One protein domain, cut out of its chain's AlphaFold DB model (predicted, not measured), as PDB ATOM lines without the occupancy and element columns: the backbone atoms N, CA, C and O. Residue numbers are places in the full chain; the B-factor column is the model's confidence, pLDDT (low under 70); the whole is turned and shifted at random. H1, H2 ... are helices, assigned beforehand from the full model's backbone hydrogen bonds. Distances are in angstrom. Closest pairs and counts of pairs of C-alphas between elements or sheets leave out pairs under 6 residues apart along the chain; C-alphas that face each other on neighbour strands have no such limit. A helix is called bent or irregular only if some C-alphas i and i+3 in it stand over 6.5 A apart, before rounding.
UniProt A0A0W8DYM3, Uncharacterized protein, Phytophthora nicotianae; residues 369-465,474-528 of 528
ATOM      1  N   ILE A 369     161.676 158.481 149.803       67.81
ATOM      2  CA  ILE A 369     163.128 158.751 149.763       67.81
ATOM      3  C   ILE A 369     163.485 160.156 150.285       67.81
ATOM      4  O   ILE A 369     164.488 160.308 150.983       67.81
ATOM      5  N   ASP A 370     162.646 161.154 149.992       71.31
ATOM      6  CA  ASP A 370     162.859 162.566 150.347       71.31
ATOM      7  C   ASP A 370     162.026 163.036 151.562       71.31
ATOM      8  O   ASP A 370     161.969 164.233 151.852       71.31
ATOM      9  N   GLU A 371     161.358 162.130 152.292       73.38
ATOM     10  CA  GLU A 371     160.523 162.520 153.437       73.38
ATOM     11  C   GLU A 371     161.318 162.941 154.685       73.38
ATOM     12  O   GLU A 371     162.399 162.434 155.005       73.38
ATOM     13  N   ASP A 372     160.700 163.823 155.478       81.25
ATOM     14  CA  ASP A 372     161.161 164.178 156.817       81.25
ATOM     15  C   ASP A 372     161.460 162.930 157.660       81.25
ATOM     16  O   ASP A 372     160.593 162.091 157.918       81.25
ATOM     17  N   LYS A 373     162.667 162.873 158.234       82.00
ATOM     18  CA  LYS A 373     163.089 161.789 159.146       82.00
ATOM     19  C   LYS A 373     162.126 161.597 160.325       82.00
ATOM     20  O   LYS A 373     161.995 160.488 160.840       82.00
ATOM     21  N   ALA A 374     161.434 162.658 160.744       82.81
ATOM     22  CA  ALA A 374     160.403 162.602 161.775       82.81
ATOM     23  C   ALA A 374     159.115 161.888 161.317       82.81
ATOM     24  O   ALA A 374     158.435 161.293 162.149       82.81
ATOM     25  N   ASN A 375     158.776 161.920 160.025       82.75
ATOM     26  CA  ASN A 375     157.618 161.226 159.457       82.75
ATOM     27  C   ASN A 375     157.950 159.760 159.162       82.75
ATOM     28  O   ASN A 375     157.219 158.887 159.625       82.75
ATOM     29  N   LEU A 376     159.123 159.477 158.585       84.81
ATOM     30  CA  LEU A 376     159.647 158.111 158.429       84.81
ATOM     31  C   LEU A 376     159.685 157.333 159.764       84.81
ATOM     32  O   LEU A 376     159.341 156.152 159.816       84.81
ATOM     33  N   VAL A 377     160.039 157.988 160.879       87.19
ATOM     34  CA  VAL A 377     160.012 157.374 162.225       87.19
ATOM     35  C   VAL A 377     158.585 157.115 162.742       87.19
ATOM     36  O   VAL A 377     158.364 156.095 163.405       87.19
ATOM     37  N   LYS A 378     157.602 157.972 162.419       87.88
ATOM     38  CA  LYS A 378     156.178 157.731 162.742       87.88
ATOM     39  C   LYS A 378     155.636 156.555 161.933       87.88
ATOM     40  O   LYS A 378     155.111 155.618 162.526       87.88
ATOM     41  N   LEU A 379     155.837 156.571 160.614       86.12
ATOM     42  CA  LEU A 379     155.385 155.530 159.688       86.12
ATOM     43  C   LEU A 379     155.957 154.161 160.081       86.12
ATOM     44  O   LEU A 379     155.227 153.181 160.214       86.12
ATOM     45  N   ARG A 380     157.253 154.112 160.415       88.19
ATOM     46  CA  ARG A 380     157.896 152.900 160.935       88.19
ATOM     47  C   ARG A 380     157.317 152.428 162.276       88.19
ATOM     48  O   ARG A 380     157.228 151.221 162.491       88.19
ATOM     49  N   SER A 381     156.923 153.338 163.169       90.06
ATOM     50  CA  SER A 381     156.233 152.972 164.419       90.06
ATOM     51  C   SER A 381     154.851 152.374 164.142       90.06
ATOM     52  O   SER A 381     154.537 151.311 164.671       90.06
ATOM     53  N   GLN A 382     154.076 152.979 163.237       92.00
ATOM     54  CA  GLN A 382     152.767 152.467 162.817       92.00
ATOM     55  C   GLN A 382     152.875 151.069 162.186       92.00
ATOM     56  O   GLN A 382     152.092 150.188 162.524       92.00
ATOM     57  N   ILE A 383     153.894 150.816 161.356       91.38
ATOM     58  CA  ILE A 383     154.169 149.479 160.795       91.38
ATOM     59  C   ILE A 383     154.481 148.451 161.904       91.38
ATOM     60  O   ILE A 383     154.069 147.296 161.802       91.38
ATOM     61  N   TYR A 384     155.175 148.831 162.986       91.25
ATOM     62  CA  TYR A 384     155.389 147.928 164.128       91.25
ATOM     63  C   TYR A 384     154.103 147.659 164.930       91.25
ATOM     64  O   TYR A 384     153.884 146.520 165.346       91.25
ATOM     65  N   GLU A 385     153.243 148.661 165.121       92.94
ATOM     66  CA  GLU A 385     151.941 148.498 165.788       92.94
ATOM     67  C   GLU A 385     150.977 147.630 164.960       92.94
ATOM     68  O   GLU A 385     150.338 146.725 165.504       92.94
ATOM     69  N   LEU A 386     150.939 147.838 163.640       93.38
ATOM     70  CA  LEU A 386     150.167 147.033 162.693       93.38
ATOM     71  C   LEU A 386     150.635 145.570 162.692       93.38
ATOM     72  O   LEU A 386     149.808 144.667 162.797       93.38
ATOM     73  N   ARG A 387     151.951 145.318 162.694       93.31
ATOM     74  CA  ARG A 387     152.530 143.965 162.814       93.31
ATOM     75  C   ARG A 387     152.121 143.243 164.099       93.31
ATOM     76  O   ARG A 387     151.822 142.048 164.063       93.31
ATOM     77  N   ASP A 388     152.076 143.942 165.233       92.50
ATOM     78  CA  ASP A 388     151.604 143.360 166.496       92.50
ATOM     79  C   ASP A 388     150.084 143.099 166.486       92.50
ATOM     80  O   ASP A 388     149.630 142.064 166.981       92.50
ATOM     81  N   ALA A 389     149.293 143.976 165.858       92.50
ATOM     82  CA  ALA A 389     147.861 143.758 165.650       92.50
ATOM     83  C   ALA A 389     147.585 142.546 164.736       92.50
ATOM     84  O   ALA A 389     146.800 141.672 165.110       92.50
ATOM     85  N   ILE A 390     148.279 142.443 163.596       92.25
ATOM     86  CA  ILE A 390     148.234 141.291 162.678       92.25
ATOM     87  C   ILE A 390     148.574 140.007 163.431       92.25
ATOM     88  O   ILE A 390     147.837 139.026 163.337       92.25
ATOM     89  N   LYS A 391     149.652 140.007 164.225       92.69
ATOM     90  CA  LYS A 391     150.035 138.846 165.031       92.69
ATOM     91  C   LYS A 391     148.928 138.445 166.012       92.69
ATOM     92  O   LYS A 391     148.536 137.282 166.024       92.69
ATOM     93  N   ARG A 392     148.379 139.393 166.781       90.31
ATOM     94  CA  ARG A 392     147.267 139.129 167.714       90.31
ATOM     95  C   ARG A 392     146.030 138.563 167.010       90.31
ATOM     96  O   ARG A 392     145.346 137.716 167.582       90.31
ATOM     97  N   GLN A 393     145.748 138.984 165.777       91.88
ATOM     98  CA  GLN A 393     144.650 138.417 164.993       91.88
ATOM     99  C   GLN A 393     144.975 137.033 164.414       91.88
ATOM    100  O   GLN A 393     144.092 136.180 164.420       91.88
ATOM    101  N   LYS A 394     146.223 136.748 164.017       91.94
ATOM    102  CA  LYS A 394     146.666 135.387 163.649       91.94
ATOM    103  C   LYS A 394     146.579 134.423 164.834       91.94
ATOM    104  O   LYS A 394     146.038 133.333 164.681       91.94
ATOM    105  N   ASP A 395     146.989 134.854 166.029       90.00
ATOM    106  CA  ASP A 395     146.829 134.080 167.269       90.00
ATOM    107  C   ASP A 395     145.342 133.746 167.543       90.00
ATOM    108  O   ASP A 395     145.011 132.621 167.928       90.00
ATOM    109  N   GLY A 396     144.429 134.693 167.283       89.88
ATOM    110  CA  GLY A 396     142.977 134.489 167.378       89.88
ATOM    111  C   GLY A 396     142.389 133.593 166.278       89.88
ATOM    112  O   GLY A 396     141.564 132.726 166.566       89.88
ATOM    113  N   ARG A 397     142.838 133.755 165.027       93.12
ATOM    114  CA  ARG A 397     142.463 132.920 163.874       93.12
ATOM    115  C   ARG A 397     142.829 131.458 164.118       93.12
ATOM    116  O   ARG A 397     141.998 130.574 163.910       93.12
ATOM    117  N   ASP A 398     144.034 131.205 164.616       91.19
ATOM    118  CA  ASP A 398     144.506 129.864 164.964       91.19
ATOM    119  C   ASP A 398     143.663 129.255 166.094       91.19
ATOM    120  O   ASP A 398     143.264 128.094 166.002       91.19
ATOM    121  N   ALA A 399     143.297 130.039 167.115       90.44
ATOM    122  CA  ALA A 399     142.380 129.596 168.169       90.44
ATOM    123  C   ALA A 399     140.960 129.275 167.645       90.44
ATOM    124  O   ALA A 399     140.334 128.323 168.118       90.44
ATOM    125  N   ALA A 400     140.463 129.996 166.634       91.69
ATOM    126  CA  ALA A 400     139.199 129.667 165.974       91.69
ATOM    127  C   ALA A 400     139.291 128.347 165.181       91.69
ATOM    128  O   ALA A 400     138.395 127.506 165.283       91.69
ATOM    129  N   VAL A 401     140.403 128.099 164.474       90.75
ATOM    130  CA  VAL A 401     140.669 126.804 163.813       90.75
ATOM    131  C   VAL A 401     140.720 125.661 164.835       90.75
ATOM    132  O   VAL A 401     140.108 124.619 164.610       90.75
ATOM    133  N   VAL A 402     141.372 125.864 165.986       89.81
ATOM    134  CA  VAL A 402     141.401 124.901 167.106       89.81
ATOM    135  C   VAL A 402     139.983 124.559 167.579       89.81
ATOM    136  O   VAL A 402     139.660 123.380 167.722       89.81
ATOM    137  N   ALA A 403     139.115 125.558 167.770       89.19
ATOM    138  CA  ALA A 403     137.729 125.339 168.183       89.19
ATOM    139  C   ALA A 403     136.919 124.540 167.141       89.19
ATOM    140  O   ALA A 403     136.225 123.591 167.506       89.19
ATOM    141  N   ILE A 404     137.063 124.858 165.847       89.50
ATOM    142  CA  ILE A 404     136.430 124.116 164.741       89.50
ATOM    143  C   ILE A 404     136.910 122.657 164.712       89.50
ATOM    144  O   ILE A 404     136.089 121.741 164.636       89.50
ATOM    145  N   ILE A 405     138.222 122.423 164.813       87.75
ATOM    146  CA  ILE A 405     138.830 121.082 164.855       87.75
ATOM    147  C   ILE A 405     138.281 120.273 166.034       87.75
ATOM    148  O   ILE A 405     137.911 119.110 165.870       87.75
ATOM    149  N   ILE A 406     138.185 120.880 167.218       84.62
ATOM    150  CA  ILE A 406     137.662 120.208 168.410       84.62
ATOM    151  C   ILE A 406     136.172 119.899 168.241       84.62
ATOM    152  O   ILE A 406     135.784 118.757 168.461       84.62
ATOM    153  N   HIS A 407     135.344 120.840 167.782       83.62
ATOM    154  CA  HIS A 407     133.915 120.583 167.560       83.62
ATOM    155  C   HIS A 407     133.679 119.491 166.494       83.62
ATOM    156  O   HIS A 407     132.765 118.678 166.633       83.62
ATOM    157  N   THR A 408     134.497 119.431 165.439       81.56
ATOM    158  CA  THR A 408     134.331 118.457 164.338       81.56
ATOM    159  C   THR A 408     134.962 117.087 164.598       81.56
ATOM    160  O   THR A 408     134.537 116.099 163.998       81.56
ATOM    161  N   HIS A 409     135.961 116.990 165.481       74.75
ATOM    162  CA  HIS A 409     136.729 115.756 165.684       74.75
ATOM    163  C   HIS A 409     136.935 115.344 167.154       74.75
ATOM    164  O   HIS A 409     137.686 114.399 167.390       74.75
ATOM    165  N   ALA A 410     136.266 115.973 168.134       70.19
ATOM    166  CA  ALA A 410     136.431 115.746 169.584       70.19
ATOM    167  C   ALA A 410     136.703 114.284 169.981       70.19
ATOM    168  O   ALA A 410     137.718 113.997 170.614       70.19
ATOM    169  N   LYS A 411     135.826 113.360 169.564       67.06
ATOM    170  CA  LYS A 411     135.939 111.923 169.856       67.06
ATOM    171  C   LYS A 411     137.257 111.328 169.338       67.06
ATOM    172  O   LYS A 411     138.039 110.790 170.114       67.06
ATOM    173  N   LYS A 412     137.547 111.526 168.049       68.50
ATOM    174  CA  LYS A 412     138.754 111.016 167.381       68.50
ATOM    175  C   LYS A 412     140.044 111.653 167.916       68.50
ATOM    176  O   LYS A 412     141.082 111.006 167.950       68.50
ATOM    177  N   LEU A 413     139.997 112.915 168.342       69.12
ATOM    178  CA  LEU A 413     141.154 113.607 168.922       69.12
ATOM    179  C   LEU A 413     141.437 113.168 170.367       69.12
ATOM    180  O   LEU A 413     142.596 113.144 170.778       69.12
ATOM    181  N   ALA A 414     140.401 112.805 171.131       64.81
ATOM    182  CA  ALA A 414     140.555 112.197 172.450       64.81
ATOM    183  C   ALA A 414     141.140 110.775 172.350       64.81
ATOM    184  O   ALA A 414     142.021 110.422 173.131       64.81
ATOM    185  N   GLU A 415     140.696 109.999 171.355       66.06
ATOM    186  CA  GLU A 415     141.216 108.662 171.033       66.06
ATOM    187  C   GLU A 415     142.682 108.722 170.538       66.06
ATOM    188  O   GLU A 415     143.527 107.975 171.028       66.06
ATOM    189  N   ASN A 416     143.031 109.671 169.656       64.50
ATOM    190  CA  ASN A 416     144.359 109.776 169.025       64.50
ATOM    191  C   ASN A 416     145.311 110.794 169.704       64.50
ATOM    192  O   ASN A 416     146.243 111.306 169.079       64.50
ATOM    193  N   LYS A 417     145.114 111.098 170.995       67.62
ATOM    194  CA  LYS A 417     145.871 112.125 171.750       67.62
ATOM    195  C   LYS A 417     147.400 111.952 171.696       67.62
ATOM    196  O   LYS A 417     148.137 112.932 171.608       67.62
ATOM    197  N   GLU A 418     147.866 110.706 171.710       65.62
ATOM    198  CA  GLU A 418     149.287 110.335 171.658       65.62
ATOM    199  C   GLU A 418     149.889 110.519 170.249       65.62
ATOM    200  O   GLU A 418     151.034 110.951 170.112       65.62
ATOM    201  N   GLU A 419     149.096 110.304 169.191       64.75
ATOM    202  CA  GLU A 419     149.476 110.567 167.795       64.75
ATOM    203  C   GLU A 419     149.649 112.075 167.543       64.75
ATOM    204  O   GLU A 419     150.647 112.493 166.957       64.75
ATOM    205  N   LEU A 420     148.738 112.911 168.059       66.12
ATOM    206  CA  LEU A 420     148.841 114.377 167.978       66.12
ATOM    207  C   LEU A 420     150.139 114.894 168.613       66.12
ATOM    208  O   LEU A 420     150.816 115.758 168.052       66.12
ATOM    209  N   GLN A 421     150.517 114.339 169.769       67.75
ATOM    210  CA  GLN A 421     151.742 114.716 170.470       67.75
ATOM    211  C   GLN A 421     153.009 114.292 169.710       67.75
ATOM    212  O   GLN A 421     154.008 115.011 169.744       67.75
ATOM    213  N   LYS A 422     152.959 113.180 168.965       68.88
ATOM    214  CA  LYS A 422     154.040 112.733 168.071       68.88
ATOM    215  C   LYS A 422     154.136 113.610 166.821       68.88
ATOM    216  O   LYS A 422     155.228 114.084 166.503       68.88
ATOM    217  N   ILE A 423     153.007 113.938 166.186       64.50
ATOM    218  CA  ILE A 423     152.936 114.880 165.053       64.50
ATOM    219  C   ILE A 423     153.562 116.234 165.434       64.50
ATOM    220  O   ILE A 423     154.380 116.754 164.677       64.50
ATOM    221  N   ALA A 424     153.301 116.747 166.642       60.56
ATOM    222  CA  ALA A 424     153.889 117.999 167.130       60.56
ATOM    223  C   ALA A 424     155.430 117.990 167.261       60.56
ATOM    224  O   ALA A 424     156.058 119.054 167.244       60.56
ATOM    225  N   THR A 425     156.060 116.810 167.357       59.81
ATOM    226  CA  THR A 425     157.532 116.673 167.332       59.81
ATOM    227  C   THR A 425     158.125 116.578 165.923       59.81
ATOM    228  O   THR A 425     159.322 116.809 165.755       59.81
ATOM    229  N   SER A 426     157.304 116.293 164.908       54.16
ATOM    230  CA  SER A 426     157.737 116.183 163.512       54.16
ATOM    231  C   SER A 426     158.036 117.552 162.866       54.16
ATOM    232  O   SER A 426     157.867 118.616 163.477       54.16
ATOM    233  N   GLY A 427     158.578 117.530 161.645       53.53
ATOM    234  CA  GLY A 427     158.967 118.729 160.901       53.53
ATOM    235  C   GLY A 427     157.763 119.535 160.405       53.53
ATOM    236  O   GLY A 427     156.884 118.997 159.739       53.53
ATOM    237  N   VAL A 428     157.744 120.835 160.703       57.00
ATOM    238  CA  VAL A 428     156.712 121.776 160.234       57.00
ATOM    239  C   VAL A 428     156.960 122.146 158.774       57.00
ATOM    240  O   VAL A 428     158.063 122.571 158.433       57.00
ATOM    241  N   SER A 429     155.920 122.055 157.943       61.22
ATOM    242  CA  SER A 429     155.880 122.747 156.649       61.22
ATOM    243  C   SER A 429     155.345 124.167 156.838       61.22
ATOM    244  O   SER A 429     154.373 124.371 157.568       61.22
ATOM    245  N   ASN A 430     155.952 125.149 156.167       65.19
ATOM    246  CA  ASN A 430     155.649 126.574 156.351       65.19
ATOM    247  C   ASN A 430     154.372 127.047 155.612       65.19
ATOM    248  O   ASN A 430     154.079 128.236 155.583       65.19
ATOM    249  N   GLU A 431     153.597 126.115 155.045       79.31
ATOM    250  CA  GLU A 431     152.353 126.313 154.271       79.31
ATOM    251  C   GLU A 431     151.172 126.929 155.053       79.31
ATOM    252  O   GLU A 431     150.046 126.917 154.561       79.31
ATOM    253  N   GLN A 432     151.343 127.391 156.296       85.06
ATOM    254  CA  GLN A 432     150.196 127.815 157.107       85.06
ATOM    255  C   GLN A 432     149.395 128.940 156.426       85.06
ATOM    256  O   GLN A 432     148.168 128.863 156.382       85.06
ATOM    257  N   GLU A 433     150.066 129.938 155.848       86.00
ATOM    258  CA  GLU A 433     149.384 131.101 155.269       86.00
ATOM    259  C   GLU A 433     148.646 130.778 153.964       86.00
ATOM    260  O   GLU A 433     147.453 131.057 153.856       86.00
ATOM    261  N   ASP A 434     149.301 130.064 153.044       87.81
ATOM    262  CA  ASP A 434     148.698 129.420 151.871       87.81
ATOM    263  C   ASP A 434     147.365 128.724 152.180       87.81
ATOM    264  O   ASP A 434     146.410 128.788 151.408       87.81
ATOM    265  N   LEU A 435     147.322 127.973 153.283       90.00
ATOM    266  CA  LEU A 435     146.157 127.183 153.676       90.00
ATOM    267  C   LEU A 435     145.035 128.071 154.224       90.00
ATOM    268  O   LEU A 435     143.862 127.797 153.973       90.00
ATOM    269  N   HIS A 436     145.379 129.157 154.914       91.25
ATOM    270  CA  HIS A 436     144.418 130.166 155.350       91.25
ATOM    271  C   HIS A 436     143.831 130.962 154.172       91.25
ATOM    272  O   HIS A 436     142.615 131.164 154.128       91.25
ATOM    273  N   GLU A 437     144.644 131.329 153.179       91.56
ATOM    274  CA  GLU A 437     144.186 131.957 151.930       91.56
ATOM    275  C   GLU A 437     143.273 131.010 151.128       91.56
ATOM    276  O   GLU A 437     142.160 131.378 150.742       91.56
ATOM    277  N   LYS A 438     143.670 129.739 150.965       92.94
ATOM    278  CA  LYS A 438     142.843 128.706 150.311       92.94
ATOM    279  C   LYS A 438     141.511 128.491 151.045       92.94
ATOM    280  O   LYS A 438     140.484 128.299 150.395       92.94
ATOM    281  N   CYS A 439     141.487 128.604 152.377       91.44
ATOM    282  CA  CYS A 439     140.246 128.624 153.156       91.44
ATOM    283  C   CYS A 439     139.349 129.836 152.839       91.44
ATOM    284  O   CYS A 439     138.143 129.642 152.687       91.44
ATOM    285  N   ALA A 440     139.900 131.049 152.692       92.50
ATOM    286  CA  ALA A 440     139.126 132.227 152.269       92.50
ATOM    287  C   ALA A 440     138.534 132.035 150.861       92.50
ATOM    288  O   ALA A 440     137.343 132.259 150.644       92.50
ATOM    289  N   GLY A 441     139.328 131.508 149.921       92.44
ATOM    290  CA  GLY A 441     138.867 131.181 148.569       92.44
ATOM    291  C   GLY A 441     137.723 130.156 148.535       92.44
ATOM    292  O   GLY A 441     136.807 130.281 147.720       92.44
ATOM    293  N   ILE A 442     137.721 129.165 149.435       92.88
ATOM    294  CA  ILE A 442     136.591 128.232 149.584       92.88
ATOM    295  C   ILE A 442     135.395 128.909 150.270       92.88
ATOM    296  O   ILE A 442     134.264 128.706 149.833       92.88
ATOM    297  N   ALA A 443     135.606 129.747 151.291       91.94
ATOM    298  CA  ALA A 443     134.528 130.491 151.948       91.94
ATOM    299  C   ALA A 443     133.781 131.419 150.968       91.94
ATOM    300  O   ALA A 443     132.550 131.441 150.966       91.94
ATOM    301  N   ALA A 444     134.505 132.102 150.074       93.06
ATOM    302  CA  ALA A 444     133.922 132.916 149.009       93.06
ATOM    303  C   ALA A 444     133.060 132.082 148.039       93.06
ATOM    304  O   ALA A 444     131.905 132.433 147.788       93.06
ATOM    305  N   LYS A 445     133.570 130.934 147.565       94.19
ATOM    306  CA  LYS A 445     132.818 129.994 146.707       94.19
ATOM    307  C   LYS A 445     131.571 129.438 147.397       94.19
ATOM    308  O   LYS A 445     130.521 129.321 146.775       94.19
ATOM    309  N   LEU A 446     131.650 129.120 148.689       91.75
ATOM    310  CA  LEU A 446     130.497 128.666 149.471       91.75
ATOM    311  C   LEU A 446     129.431 129.764 149.607       91.75
ATOM    312  O   LEU A 446     128.244 129.475 149.466       91.75
ATOM    313  N   ALA A 447     129.839 131.019 149.815       90.94
ATOM    314  CA  ALA A 447     128.930 132.165 149.861       90.94
ATOM    315  C   ALA A 447     128.300 132.492 148.492       90.94
ATOM    316  O   ALA A 447     127.188 133.013 148.435       90.94
ATOM    317  N   GLU A 448     128.980 132.187 147.384       93.50
ATOM    318  CA  GLU A 448     128.415 132.238 146.030       93.50
ATOM    319  C   GLU A 448     127.392 131.114 145.800       93.50
ATOM    320  O   GLU A 448     126.268 131.382 145.371       93.50
ATOM    321  N   LYS A 449     127.724 129.872 146.176       90.88
ATOM    322  CA  LYS A 449     126.804 128.727 146.085       90.88
ATOM    323  C   LYS A 449     125.556 128.911 146.951       90.88
ATOM    324  O   LYS A 449     124.464 128.584 146.496       90.88
ATOM    325  N   ASP A 450     125.671 129.510 148.138       91.19
ATOM    326  CA  ASP A 450     124.507 129.871 148.962       91.19
ATOM    327  C   ASP A 450     123.612 130.942 148.305       91.19
ATOM    328  O   ASP A 450     122.392 130.904 148.484       91.19
ATOM    329  N   LYS A 451     124.167 131.854 147.491       94.00
ATOM    330  CA  LYS A 451     123.373 132.833 146.723       94.00
ATOM    331  C   LYS A 451     122.616 132.180 145.564       94.00
ATOM    332  O   LYS A 451     121.424 132.444 145.425       94.00
ATOM    333  N   GLU A 452     123.258 131.326 144.759       93.56
ATOM    334  CA  GLU A 452     122.556 130.628 143.664       93.56
ATOM    335  C   GLU A 452     121.546 129.611 144.214       93.56
ATOM    336  O   GLU A 452     120.426 129.557 143.716       93.56
ATOM    337  N   LEU A 453     121.846 128.892 145.305       91.62
ATOM    338  CA  LEU A 453     120.856 128.035 145.974       91.62
ATOM    339  C   LEU A 453     119.643 128.838 146.464       91.62
ATOM    340  O   LEU A 453     118.509 128.433 146.209       91.62
ATOM    341  N   ALA A 454     119.844 130.002 147.090       92.44
ATOM    342  CA  ALA A 454     118.738 130.882 147.474       92.44
ATOM    343  C   ALA A 454     117.956 131.418 146.256       92.44
ATOM    344  O   ALA A 454     116.729 131.545 146.320       92.44
ATOM    345  N   ARG A 455     118.635 131.696 145.132       94.56
ATOM    346  CA  ARG A 455     118.006 132.134 143.876       94.56
ATOM    347  C   ARG A 455     117.147 131.030 143.261       94.56
ATOM    348  O   ARG A 455     115.981 131.276 142.962       94.56
ATOM    349  N   LEU A 456     117.680 129.815 143.148       91.62
ATOM    350  CA  LEU A 456     116.976 128.649 142.613       91.62
ATOM    351  C   LEU A 456     115.800 128.236 143.503       91.62
ATOM    352  O   LEU A 456     114.705 128.018 142.993       91.62
ATOM    353  N   GLN A 457     115.976 128.217 144.829       91.94
ATOM    354  CA  GLN A 457     114.875 127.976 145.767       91.94
ATOM    355  C   GLN A 457     113.778 129.043 145.653       91.94
ATOM    356  O   GLN A 457     112.599 128.715 145.771       91.94
ATOM    357  N   LYS A 458     114.131 130.313 145.397       92.50
ATOM    358  CA  LYS A 458     113.141 131.362 145.118       92.50
ATOM    359  C   LYS A 458     112.411 131.107 143.796       92.50
ATOM    360  O   LYS A 458     111.191 131.211 143.780       92.50
ATOM    361  N   GLN A 459     113.120 130.744 142.723       90.81
ATOM    362  CA  GLN A 459     112.502 130.422 141.428       90.81
ATOM    363  C   GLN A 459     111.546 129.225 141.531       90.81
ATOM    364  O   GLN A 459     110.410 129.329 141.079       90.81
ATOM    365  N   LEU A 460     111.959 128.138 142.192       88.38
ATOM    366  CA  LEU A 460     111.123 126.952 142.395       88.38
ATOM    367  C   LEU A 460     109.855 127.285 143.198       88.38
ATOM    368  O   LEU A 460     108.764 126.904 142.786       88.38
ATOM    369  N   ARG A 461     109.977 128.065 144.285       87.12
ATOM    370  CA  ARG A 461     108.815 128.553 145.054       87.12
ATOM    371  C   ARG A 461     107.901 129.461 144.236       87.12
ATOM    372  O   ARG A 461     106.696 129.436 144.449       87.12
ATOM    373  N   SER A 462     108.452 130.273 143.331       86.75
ATOM    374  CA  SER A 462     107.647 131.104 142.435       86.75
ATOM    375  C   SER A 462     106.848 130.250 141.449       86.75
ATOM    376  O   SER A 462     105.643 130.469 141.351       86.75
ATOM    377  N   LEU A 463     107.457 129.242 140.809       81.94
ATOM    378  CA  LEU A 463     106.723 128.301 139.948       81.94
ATOM    379  C   LEU A 463     105.641 127.546 140.735       81.94
ATOM    380  O   LEU A 463     104.483 127.562 140.333       81.94
ATOM    381  N   SER A 464     105.970 126.992 141.907       75.81
ATOM    382  CA  SER A 464     105.001 126.278 142.756       75.81
ATOM    383  C   SER A 464     103.934 127.176 143.405       75.81
ATOM    384  O   SER A 464     103.097 126.676 144.151       75.81
ATOM    385  N   SER A 465     103.988 128.497 143.195       72.81
ATOM    386  CA  SER A 465     102.989 129.465 143.679       72.81
ATOM    387  C   SER A 465     102.058 129.989 142.582       72.81
ATOM    388  O   SER A 465     101.134 130.744 142.881       72.81
ATOM    389  N   ASP A 474     100.057 122.869 129.867       55.62
ATOM    390  CA  ASP A 474     100.874 123.879 130.549       55.62
ATOM    391  C   ASP A 474     101.314 123.370 131.930       55.62
ATOM    392  O   ASP A 474     102.441 123.629 132.354       55.62
ATOM    393  N   GLY A 475     100.475 122.556 132.586       61.88
ATOM    394  CA  GLY A 475     100.835 121.832 133.810       61.88
ATOM    395  C   GLY A 475     102.048 120.921 133.602       61.88
ATOM    396  O   GLY A 475     103.048 121.057 134.303       61.88
ATOM    397  N   ALA A 476     102.024 120.082 132.560       64.75
ATOM    398  CA  ALA A 476     103.126 119.171 132.231       64.75
ATOM    399  C   ALA A 476     104.442 119.881 131.830       64.75
ATOM    400  O   ALA A 476     105.521 119.282 131.906       64.75
ATOM    401  N   LEU A 477     104.382 121.149 131.401       65.00
ATOM    402  CA  LEU A 477     105.564 121.992 131.196       65.00
ATOM    403  C   LEU A 477     106.064 122.582 132.522       65.00
ATOM    404  O   LEU A 477     107.250 122.453 132.829       65.00
ATOM    405  N   GLY A 478     105.173 123.143 133.346       70.81
ATOM    406  CA  GLY A 478     105.521 123.685 134.665       70.81
ATOM    407  C   GLY A 478     106.099 122.637 135.623       70.81
ATOM    408  O   GLY A 478     107.072 122.908 136.326       70.81
ATOM    409  N   GLU A 479     105.571 121.411 135.603       74.69
ATOM    410  CA  GLU A 479     106.111 120.263 136.344       74.69
ATOM    411  C   GLU A 479     107.523 119.887 135.875       74.69
ATOM    412  O   GLU A 479     108.401 119.608 136.695       74.69
ATOM    413  N   ARG A 480     107.780 119.943 134.561       80.12
ATOM    414  CA  ARG A 480     109.104 119.675 133.983       80.12
ATOM    415  C   ARG A 480     110.122 120.741 134.384       80.12
ATOM    416  O   ARG A 480     111.224 120.384 134.794       80.12
ATOM    417  N   GLU A 481     109.751 122.020 134.333       83.25
ATOM    418  CA  GLU A 481     110.600 123.128 134.794       83.25
ATOM    419  C   GLU A 481     110.864 123.059 136.307       83.25
ATOM    420  O   GLU A 481     112.001 123.242 136.753       83.25
ATOM    421  N   ALA A 482     109.852 122.728 137.116       83.50
ATOM    422  CA  ALA A 482     110.010 122.529 138.555       83.50
ATOM    423  C   ALA A 482     110.944 121.346 138.875       83.50
ATOM    424  O   ALA A 482     111.814 121.456 139.746       83.50
ATOM    425  N   HIS A 483     110.826 120.237 138.137       85.38
ATOM    426  CA  HIS A 483     111.727 119.090 138.244       85.38
ATOM    427  C   HIS A 483     113.162 119.433 137.799       85.38
ATOM    428  O   HIS A 483     114.120 119.012 138.452       85.38
ATOM    429  N   GLU A 484     113.349 120.240 136.750       89.06
ATOM    430  CA  GLU A 484     114.675 120.713 136.331       89.06
ATOM    431  C   GLU A 484     115.316 121.631 137.388       89.06
ATOM    432  O   GLU A 484     116.466 121.412 137.782       89.06
ATOM    433  N   LEU A 485     114.564 122.595 137.936       88.38
ATOM    434  CA  LEU A 485     115.036 123.441 139.039       88.38
ATOM    435  C   LEU A 485     115.381 122.622 140.289       88.38
ATOM    436  O   LEU A 485     116.411 122.880 140.913       88.38
ATOM    437  N   SER A 486     114.571 121.618 140.636       89.00
ATOM    438  CA  SER A 486     114.849 120.694 141.745       89.00
ATOM    439  C   SER A 486     116.157 119.921 141.523       89.00
ATOM    440  O   SER A 486     117.028 119.888 142.397       89.00
ATOM    441  N   ASN A 487     116.375 119.399 140.312       90.56
ATOM    442  CA  ASN A 487     117.633 118.748 139.949       90.56
ATOM    443  C   ASN A 487     118.832 119.703 140.010       90.56
ATOM    444  O   ASN A 487     119.880 119.325 140.536       90.56
ATOM    445  N   LYS A 488     118.688 120.954 139.555       93.06
ATOM    446  CA  LYS A 488     119.754 121.958 139.659       93.06
ATOM    447  C   LYS A 488     120.059 122.332 141.118       93.06
ATOM    448  O   LYS A 488     121.230 122.464 141.469       93.06
ATOM    449  N   ILE A 489     119.045 122.436 141.984       91.56
ATOM    450  CA  ILE A 489     119.227 122.627 143.435       91.56
ATOM    451  C   ILE A 489     120.009 121.452 144.036       91.56
ATOM    452  O   ILE A 489     120.997 121.684 144.729       91.56
ATOM    453  N   ARG A 490     119.631 120.207 143.718       91.75
ATOM    454  CA  ARG A 490     120.312 118.988 144.188       91.75
ATOM    455  C   ARG A 490     121.780 118.931 143.747       91.75
ATOM    456  O   ARG A 490     122.657 118.631 144.558       91.75
ATOM    457  N   LEU A 491     122.063 119.265 142.486       91.94
ATOM    458  CA  LEU A 491     123.431 119.347 141.959       91.94
ATOM    459  C   LEU A 491     124.258 120.429 142.669       91.94
ATOM    460  O   LEU A 491     125.417 120.186 143.007       91.94
ATOM    461  N   GLU A 492     123.675 121.594 142.962       91.50
ATOM    462  CA  GLU A 492     124.391 122.666 143.661       91.50
ATOM    463  C   GLU A 492     124.537 122.431 145.171       91.50
ATOM    464  O   GLU A 492     125.554 122.815 145.753       91.50
ATOM    465  N   GLN A 493     123.610 121.708 145.804       90.94
ATOM    466  CA  GLN A 493     123.790 121.177 147.159       90.94
ATOM    467  C   GLN A 493     124.958 120.180 147.207       90.94
ATOM    468  O   GLN A 493     125.793 120.271 148.108       90.94
ATOM    469  N   ALA A 494     125.083 119.288 146.218       90.31
ATOM    470  CA  ALA A 494     126.217 118.365 146.109       90.31
ATOM    471  C   ALA A 494     127.548 119.098 145.833       90.31
ATOM    472  O   ALA A 494     128.566 118.789 146.457       90.31
ATOM    473  N   SER A 495     127.543 120.118 144.963       92.88
ATOM    474  CA  SER A 495     128.708 120.984 144.711       92.88
ATOM    475  C   SER A 495     129.165 121.698 145.990       92.88
ATOM    476  O   SER A 495     130.344 121.649 146.353       92.88
ATOM    477  N   LYS A 496     128.217 122.283 146.737       90.75
ATOM    478  CA  LYS A 496     128.468 122.905 148.042       90.75
ATOM    479  C   LYS A 496     129.019 121.899 149.057       90.75
ATOM    480  O   LYS A 496     130.014 122.192 149.713       90.75
ATOM    481  N   ALA A 497     128.420 120.712 149.167       89.31
ATOM    482  CA  ALA A 497     128.881 119.667 150.080       89.31
ATOM    483  C   ALA A 497     130.328 119.238 149.775       89.31
ATOM    484  O   ALA A 497     131.122 119.070 150.701       89.31
ATOM    485  N   SER A 498     130.706 119.142 148.495       91.56
ATOM    486  CA  SER A 498     132.087 118.858 148.087       91.56
ATOM    487  C   SER A 498     133.072 119.906 148.625       91.56
ATOM    488  O   SER A 498     134.018 119.541 149.331       91.56
ATOM    489  N   LEU A 499     132.795 121.200 148.397       91.44
ATOM    490  CA  LEU A 499     133.577 122.331 148.927       91.44
ATOM    491  C   LEU A 499     133.656 122.324 150.466       91.44
ATOM    492  O   LEU A 499     134.704 122.621 151.041       91.44
ATOM    493  N   GLU A 500     132.578 121.921 151.140       90.12
ATOM    494  CA  GLU A 500     132.536 121.750 152.595       90.12
ATOM    495  C   GLU A 500     133.547 120.680 153.061       90.12
ATOM    496  O   GLU A 500     134.289 120.896 154.028       90.12
ATOM    497  N   THR A 501     133.665 119.557 152.331       89.44
ATOM    498  CA  THR A 501     134.705 118.546 152.605       89.44
ATOM    499  C   THR A 501     136.114 119.056 152.310       89.44
ATOM    500  O   THR A 501     137.052 118.669 153.006       89.44
ATOM    501  N   GLU A 502     136.299 119.909 151.297       91.06
ATOM    502  CA  GLU A 502     137.601 120.514 150.996       91.06
ATOM    503  C   GLU A 502     138.056 121.441 152.120       91.06
ATOM    504  O   GLU A 502     139.174 121.292 152.617       91.06
ATOM    505  N   ARG A 503     137.167 122.305 152.624       91.62
ATOM    506  CA  ARG A 503     137.453 123.154 153.789       91.62
ATOM    507  C   ARG A 503     137.850 122.320 155.016       91.62
ATOM    508  O   ARG A 503     138.828 122.642 155.689       91.62
ATOM    509  N   GLN A 504     137.166 121.201 155.270       89.25
ATOM    510  CA  GLN A 504     137.505 120.301 156.382       89.25
ATOM    511  C   GLN A 504     138.855 119.581 156.187       89.25
ATOM    512  O   GLN A 504     139.608 119.400 157.152       89.25
ATOM    513  N   LYS A 505     139.218 119.222 154.945       89.00
ATOM    514  CA  LYS A 505     140.566 118.723 154.608       89.00
ATOM    515  C   LYS A 505     141.630 119.797 154.881       89.00
ATOM    516  O   LYS A 505     142.680 119.460 155.428       89.00
ATOM    517  N   ILE A 506     141.360 121.077 154.590       91.06
ATOM    518  CA  ILE A 506     142.282 122.185 154.901       91.06
ATOM    519  C   ILE A 506     142.432 122.390 156.413       91.06
ATOM    520  O   ILE A 506     143.568 122.434 156.878       91.06
ATOM    521  N   PHE A 507     141.355 122.422 157.208       89.19
ATOM    522  CA  PHE A 507     141.476 122.496 158.676       89.19
ATOM    523  C   PHE A 507     142.282 121.316 159.250       89.19
ATOM    524  O   PHE A 507     143.128 121.498 160.126       89.19
ATOM    525  N   THR A 508     142.105 120.114 158.691       85.44
ATOM    526  CA  THR A 508     142.909 118.934 159.054       85.44
ATOM    527  C   THR A 508     144.386 119.081 158.647       85.44
ATOM    528  O   THR A 508     145.266 118.594 159.358       85.44
ATOM    529  N   ARG A 509     144.690 119.762 157.531       86.94
ATOM    530  CA  ARG A 509     146.066 120.049 157.084       86.94
ATOM    531  C   ARG A 509     146.724 121.143 157.925       86.94
ATOM    532  O   ARG A 509     147.854 120.936 158.344       86.94
ATOM    533  N   LEU A 510     146.007 122.222 158.256       87.56
ATOM    534  CA  LEU A 510     146.436 123.273 159.194       87.56
ATOM    535  C   LEU A 510     146.808 122.692 160.565       87.56
ATOM    536  O   LEU A 510     147.849 123.032 161.123       87.56
ATOM    537  N   MET A 511     146.010 121.745 161.069       84.06
ATOM    538  CA  MET A 511     146.323 120.987 162.285       84.06
ATOM    539  C   MET A 511     147.614 120.166 162.157       84.06
ATOM    540  O   MET A 511     148.348 120.019 163.127       84.06
ATOM    541  N   LYS A 512     147.934 119.635 160.973       80.94
ATOM    542  CA  LYS A 512     149.153 118.839 160.747       80.94
ATOM    543  C   LYS A 512     150.394 119.678 160.422       80.94
ATOM    544  O   LYS A 512     151.493 119.211 160.703       80.94
ATOM    545  N   SER A 513     150.249 120.890 159.886       81.62
ATOM    546  CA  SER A 513     151.376 121.786 159.591       81.62
ATOM    547  C   SER A 513     151.729 122.721 160.752       81.62
ATOM    548  O   SER A 513     152.906 122.856 161.071       81.62
ATOM    549  N   SER A 514     150.754 123.349 161.417       84.50
ATOM    550  CA  SER A 514     151.038 124.400 162.403       84.50
ATOM    551  C   SER A 514     151.276 123.867 163.818       84.50
ATOM    552  O   SER A 514     150.356 123.409 164.499       84.50
ATOM    553  N   ARG A 515     152.504 124.048 164.325       80.50
ATOM    554  CA  ARG A 515     152.852 123.805 165.741       80.50
ATOM    555  C   ARG A 515     152.029 124.640 166.724       80.50
ATOM    556  O   ARG A 515     151.818 124.192 167.849       80.50
ATOM    557  N   GLN A 516     151.570 125.826 166.326       84.19
ATOM    558  CA  GLN A 516     150.745 126.685 167.173       84.19
ATOM    559  C   GLN A 516     149.347 126.083 167.348       84.19
ATOM    560  O   GLN A 516     148.916 125.851 168.480       84.19
ATOM    561  N   ILE A 517     148.698 125.712 166.241       86.38
ATOM    562  CA  ILE A 517     147.407 125.009 166.250       86.38
ATOM    563  C   ILE A 517     147.531 123.671 167.000       86.38
ATOM    564  O   ILE A 517     146.687 123.370 167.839       86.38
ATOM    565  N   GLN A 518     148.609 122.903 166.798       83.50
ATOM    566  CA  GLN A 518     148.863 121.647 167.527       83.50
ATOM    567  C   GLN A 518     148.976 121.849 169.038       83.50
ATOM    568  O   GLN A 518     148.319 121.143 169.802       83.50
ATOM    569  N   ALA A 519     149.783 122.814 169.486       82.75
ATOM    570  CA  ALA A 519     149.962 123.094 170.908       82.75
ATOM    571  C   ALA A 519     148.649 123.542 171.571       82.75
ATOM    572  O   ALA A 519     148.365 123.134 172.698       82.75
ATOM    573  N   LEU A 520     147.829 124.328 170.866       85.06
ATOM    574  CA  LEU A 520     146.509 124.755 171.330       85.06
ATOM    575  C   LEU A 520     145.495 123.595 171.356       85.06
ATOM    576  O   LEU A 520     144.836 123.409 172.376       85.06
ATOM    577  N   VAL A 521     145.424 122.767 170.305       84.75
ATOM    578  CA  VAL A 521     144.591 121.546 170.261       84.75
ATOM    579  C   VAL A 521     144.955 120.601 171.411       84.75
ATOM    580  O   VAL A 521     144.075 120.182 172.163       84.75
ATOM    581  N   ILE A 522     146.246 120.303 171.605       81.00
ATOM    582  CA  ILE A 522     146.718 119.430 172.691       81.00
ATOM    583  C   ILE A 522     146.371 120.033 174.056       81.00
ATOM    584  O   ILE A 522     145.818 119.325 174.895       81.00
ATOM    585  N   LYS A 523     146.635 121.332 174.271       84.19
ATOM    586  CA  LYS A 523     146.296 122.037 175.517       84.19
ATOM    587  C   LYS A 523     144.811 121.877 175.851       84.19
ATOM    588  O   LYS A 523     144.482 121.470 176.964       84.19
ATOM    589  N   GLU A 524     143.932 122.137 174.893       82.12
ATOM    590  CA  GLU A 524     142.483 122.108 175.104       82.12
ATOM    591  C   GLU A 524     141.952 120.678 175.341       82.12
ATOM    592  O   GLU A 524     141.056 120.480 176.158       82.12
ATOM    593  N   ILE A 525     142.571 119.661 174.726       78.31
ATOM    594  CA  ILE A 525     142.317 118.226 174.990       78.31
ATOM    595  C   ILE A 525     142.971 117.749 176.308       78.31
ATOM    596  O   ILE A 525     142.661 116.668 176.809       78.31
ATOM    597  N   THR A 526     143.899 118.510 176.898       72.56
ATOM    598  CA  THR A 526     144.432 118.262 178.259       72.56
ATOM    599  C   THR A 526     143.716 119.043 179.359       72.56
ATOM    600  O   THR A 526     143.939 118.750 180.529       72.56
ATOM    601  N   SER A 527     142.866 120.008 178.998       70.00
ATOM    602  CA  SER A 527     142.071 120.815 179.933       70.00
ATOM    603  C   SER A 527     140.620 120.323 180.084       70.00
ATOM    604  O   SER A 527     139.819 120.989 180.744       70.00
ATOM    605  N   LYS A 528     140.297 119.182 179.467       54.56
ATOM    606  CA  LYS A 528     139.031 118.443 179.529       54.56
ATOM    607  C   LYS A 528     139.324 117.005 179.963       54.56
ATOM    608  O   LYS A 528     138.476 116.458 180.695       54.56
TER     609      LYS A 528
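This is residues 369 to 465 and 474 to 528 of the 528 residues of an uncharacterized protein of Phytophthora nicotianae (UniProt A0A0W8DYM3). Two long arms meet at a small head: H3 and H4 side by side make one, and residues 369 to 393, of which 373 to 393 belong to H1, stick out as the other. H2, H5 and the later part of H1 make the head. The domain is all helix, 152 residues printed with five named helices, H1 to H5; it is extended, radius of gyration of the C-alphas 23.4 A, spanning 76 by 56 by 25 A.

H1, residues 373 to 415, is irregular, C-alphas 408 and 411 being 8.7 A apart, with a kink of 87 degrees near residue 409. Its residues 398 to 414 touch H5, residues 515 to 526; closest C-alphas Val 402 and Val 521, 5.6 A. H2, residues 417 to 423, touches H5; closest C-alphas Leu 420 and Ile 522, 7.2 A. H3, residues 432 to 463, touches H4, residues 474 to 513, opposite ways at a shallow tilt of 15 degrees; closest C-alphas Leu 460 and Ala 482, 6.0 A. Every O i to N i+4 pair is within hydrogen-bond range in H2, H3 and H5, 37 of 39 in H1, 35 of 36 in H4.

H1, 58.7 A long, begins at C-alpha 373 (163.089, 161.789, 159.146); H4, 58.3 A, ends at C-alpha 513 (151.376, 121.786, 159.591).

Residues 466 to 473 are not printed; C-alphas 465 and 474 are 14.4 A apart. Residues 411 to 430 are among the 26 with pLDDT under 70.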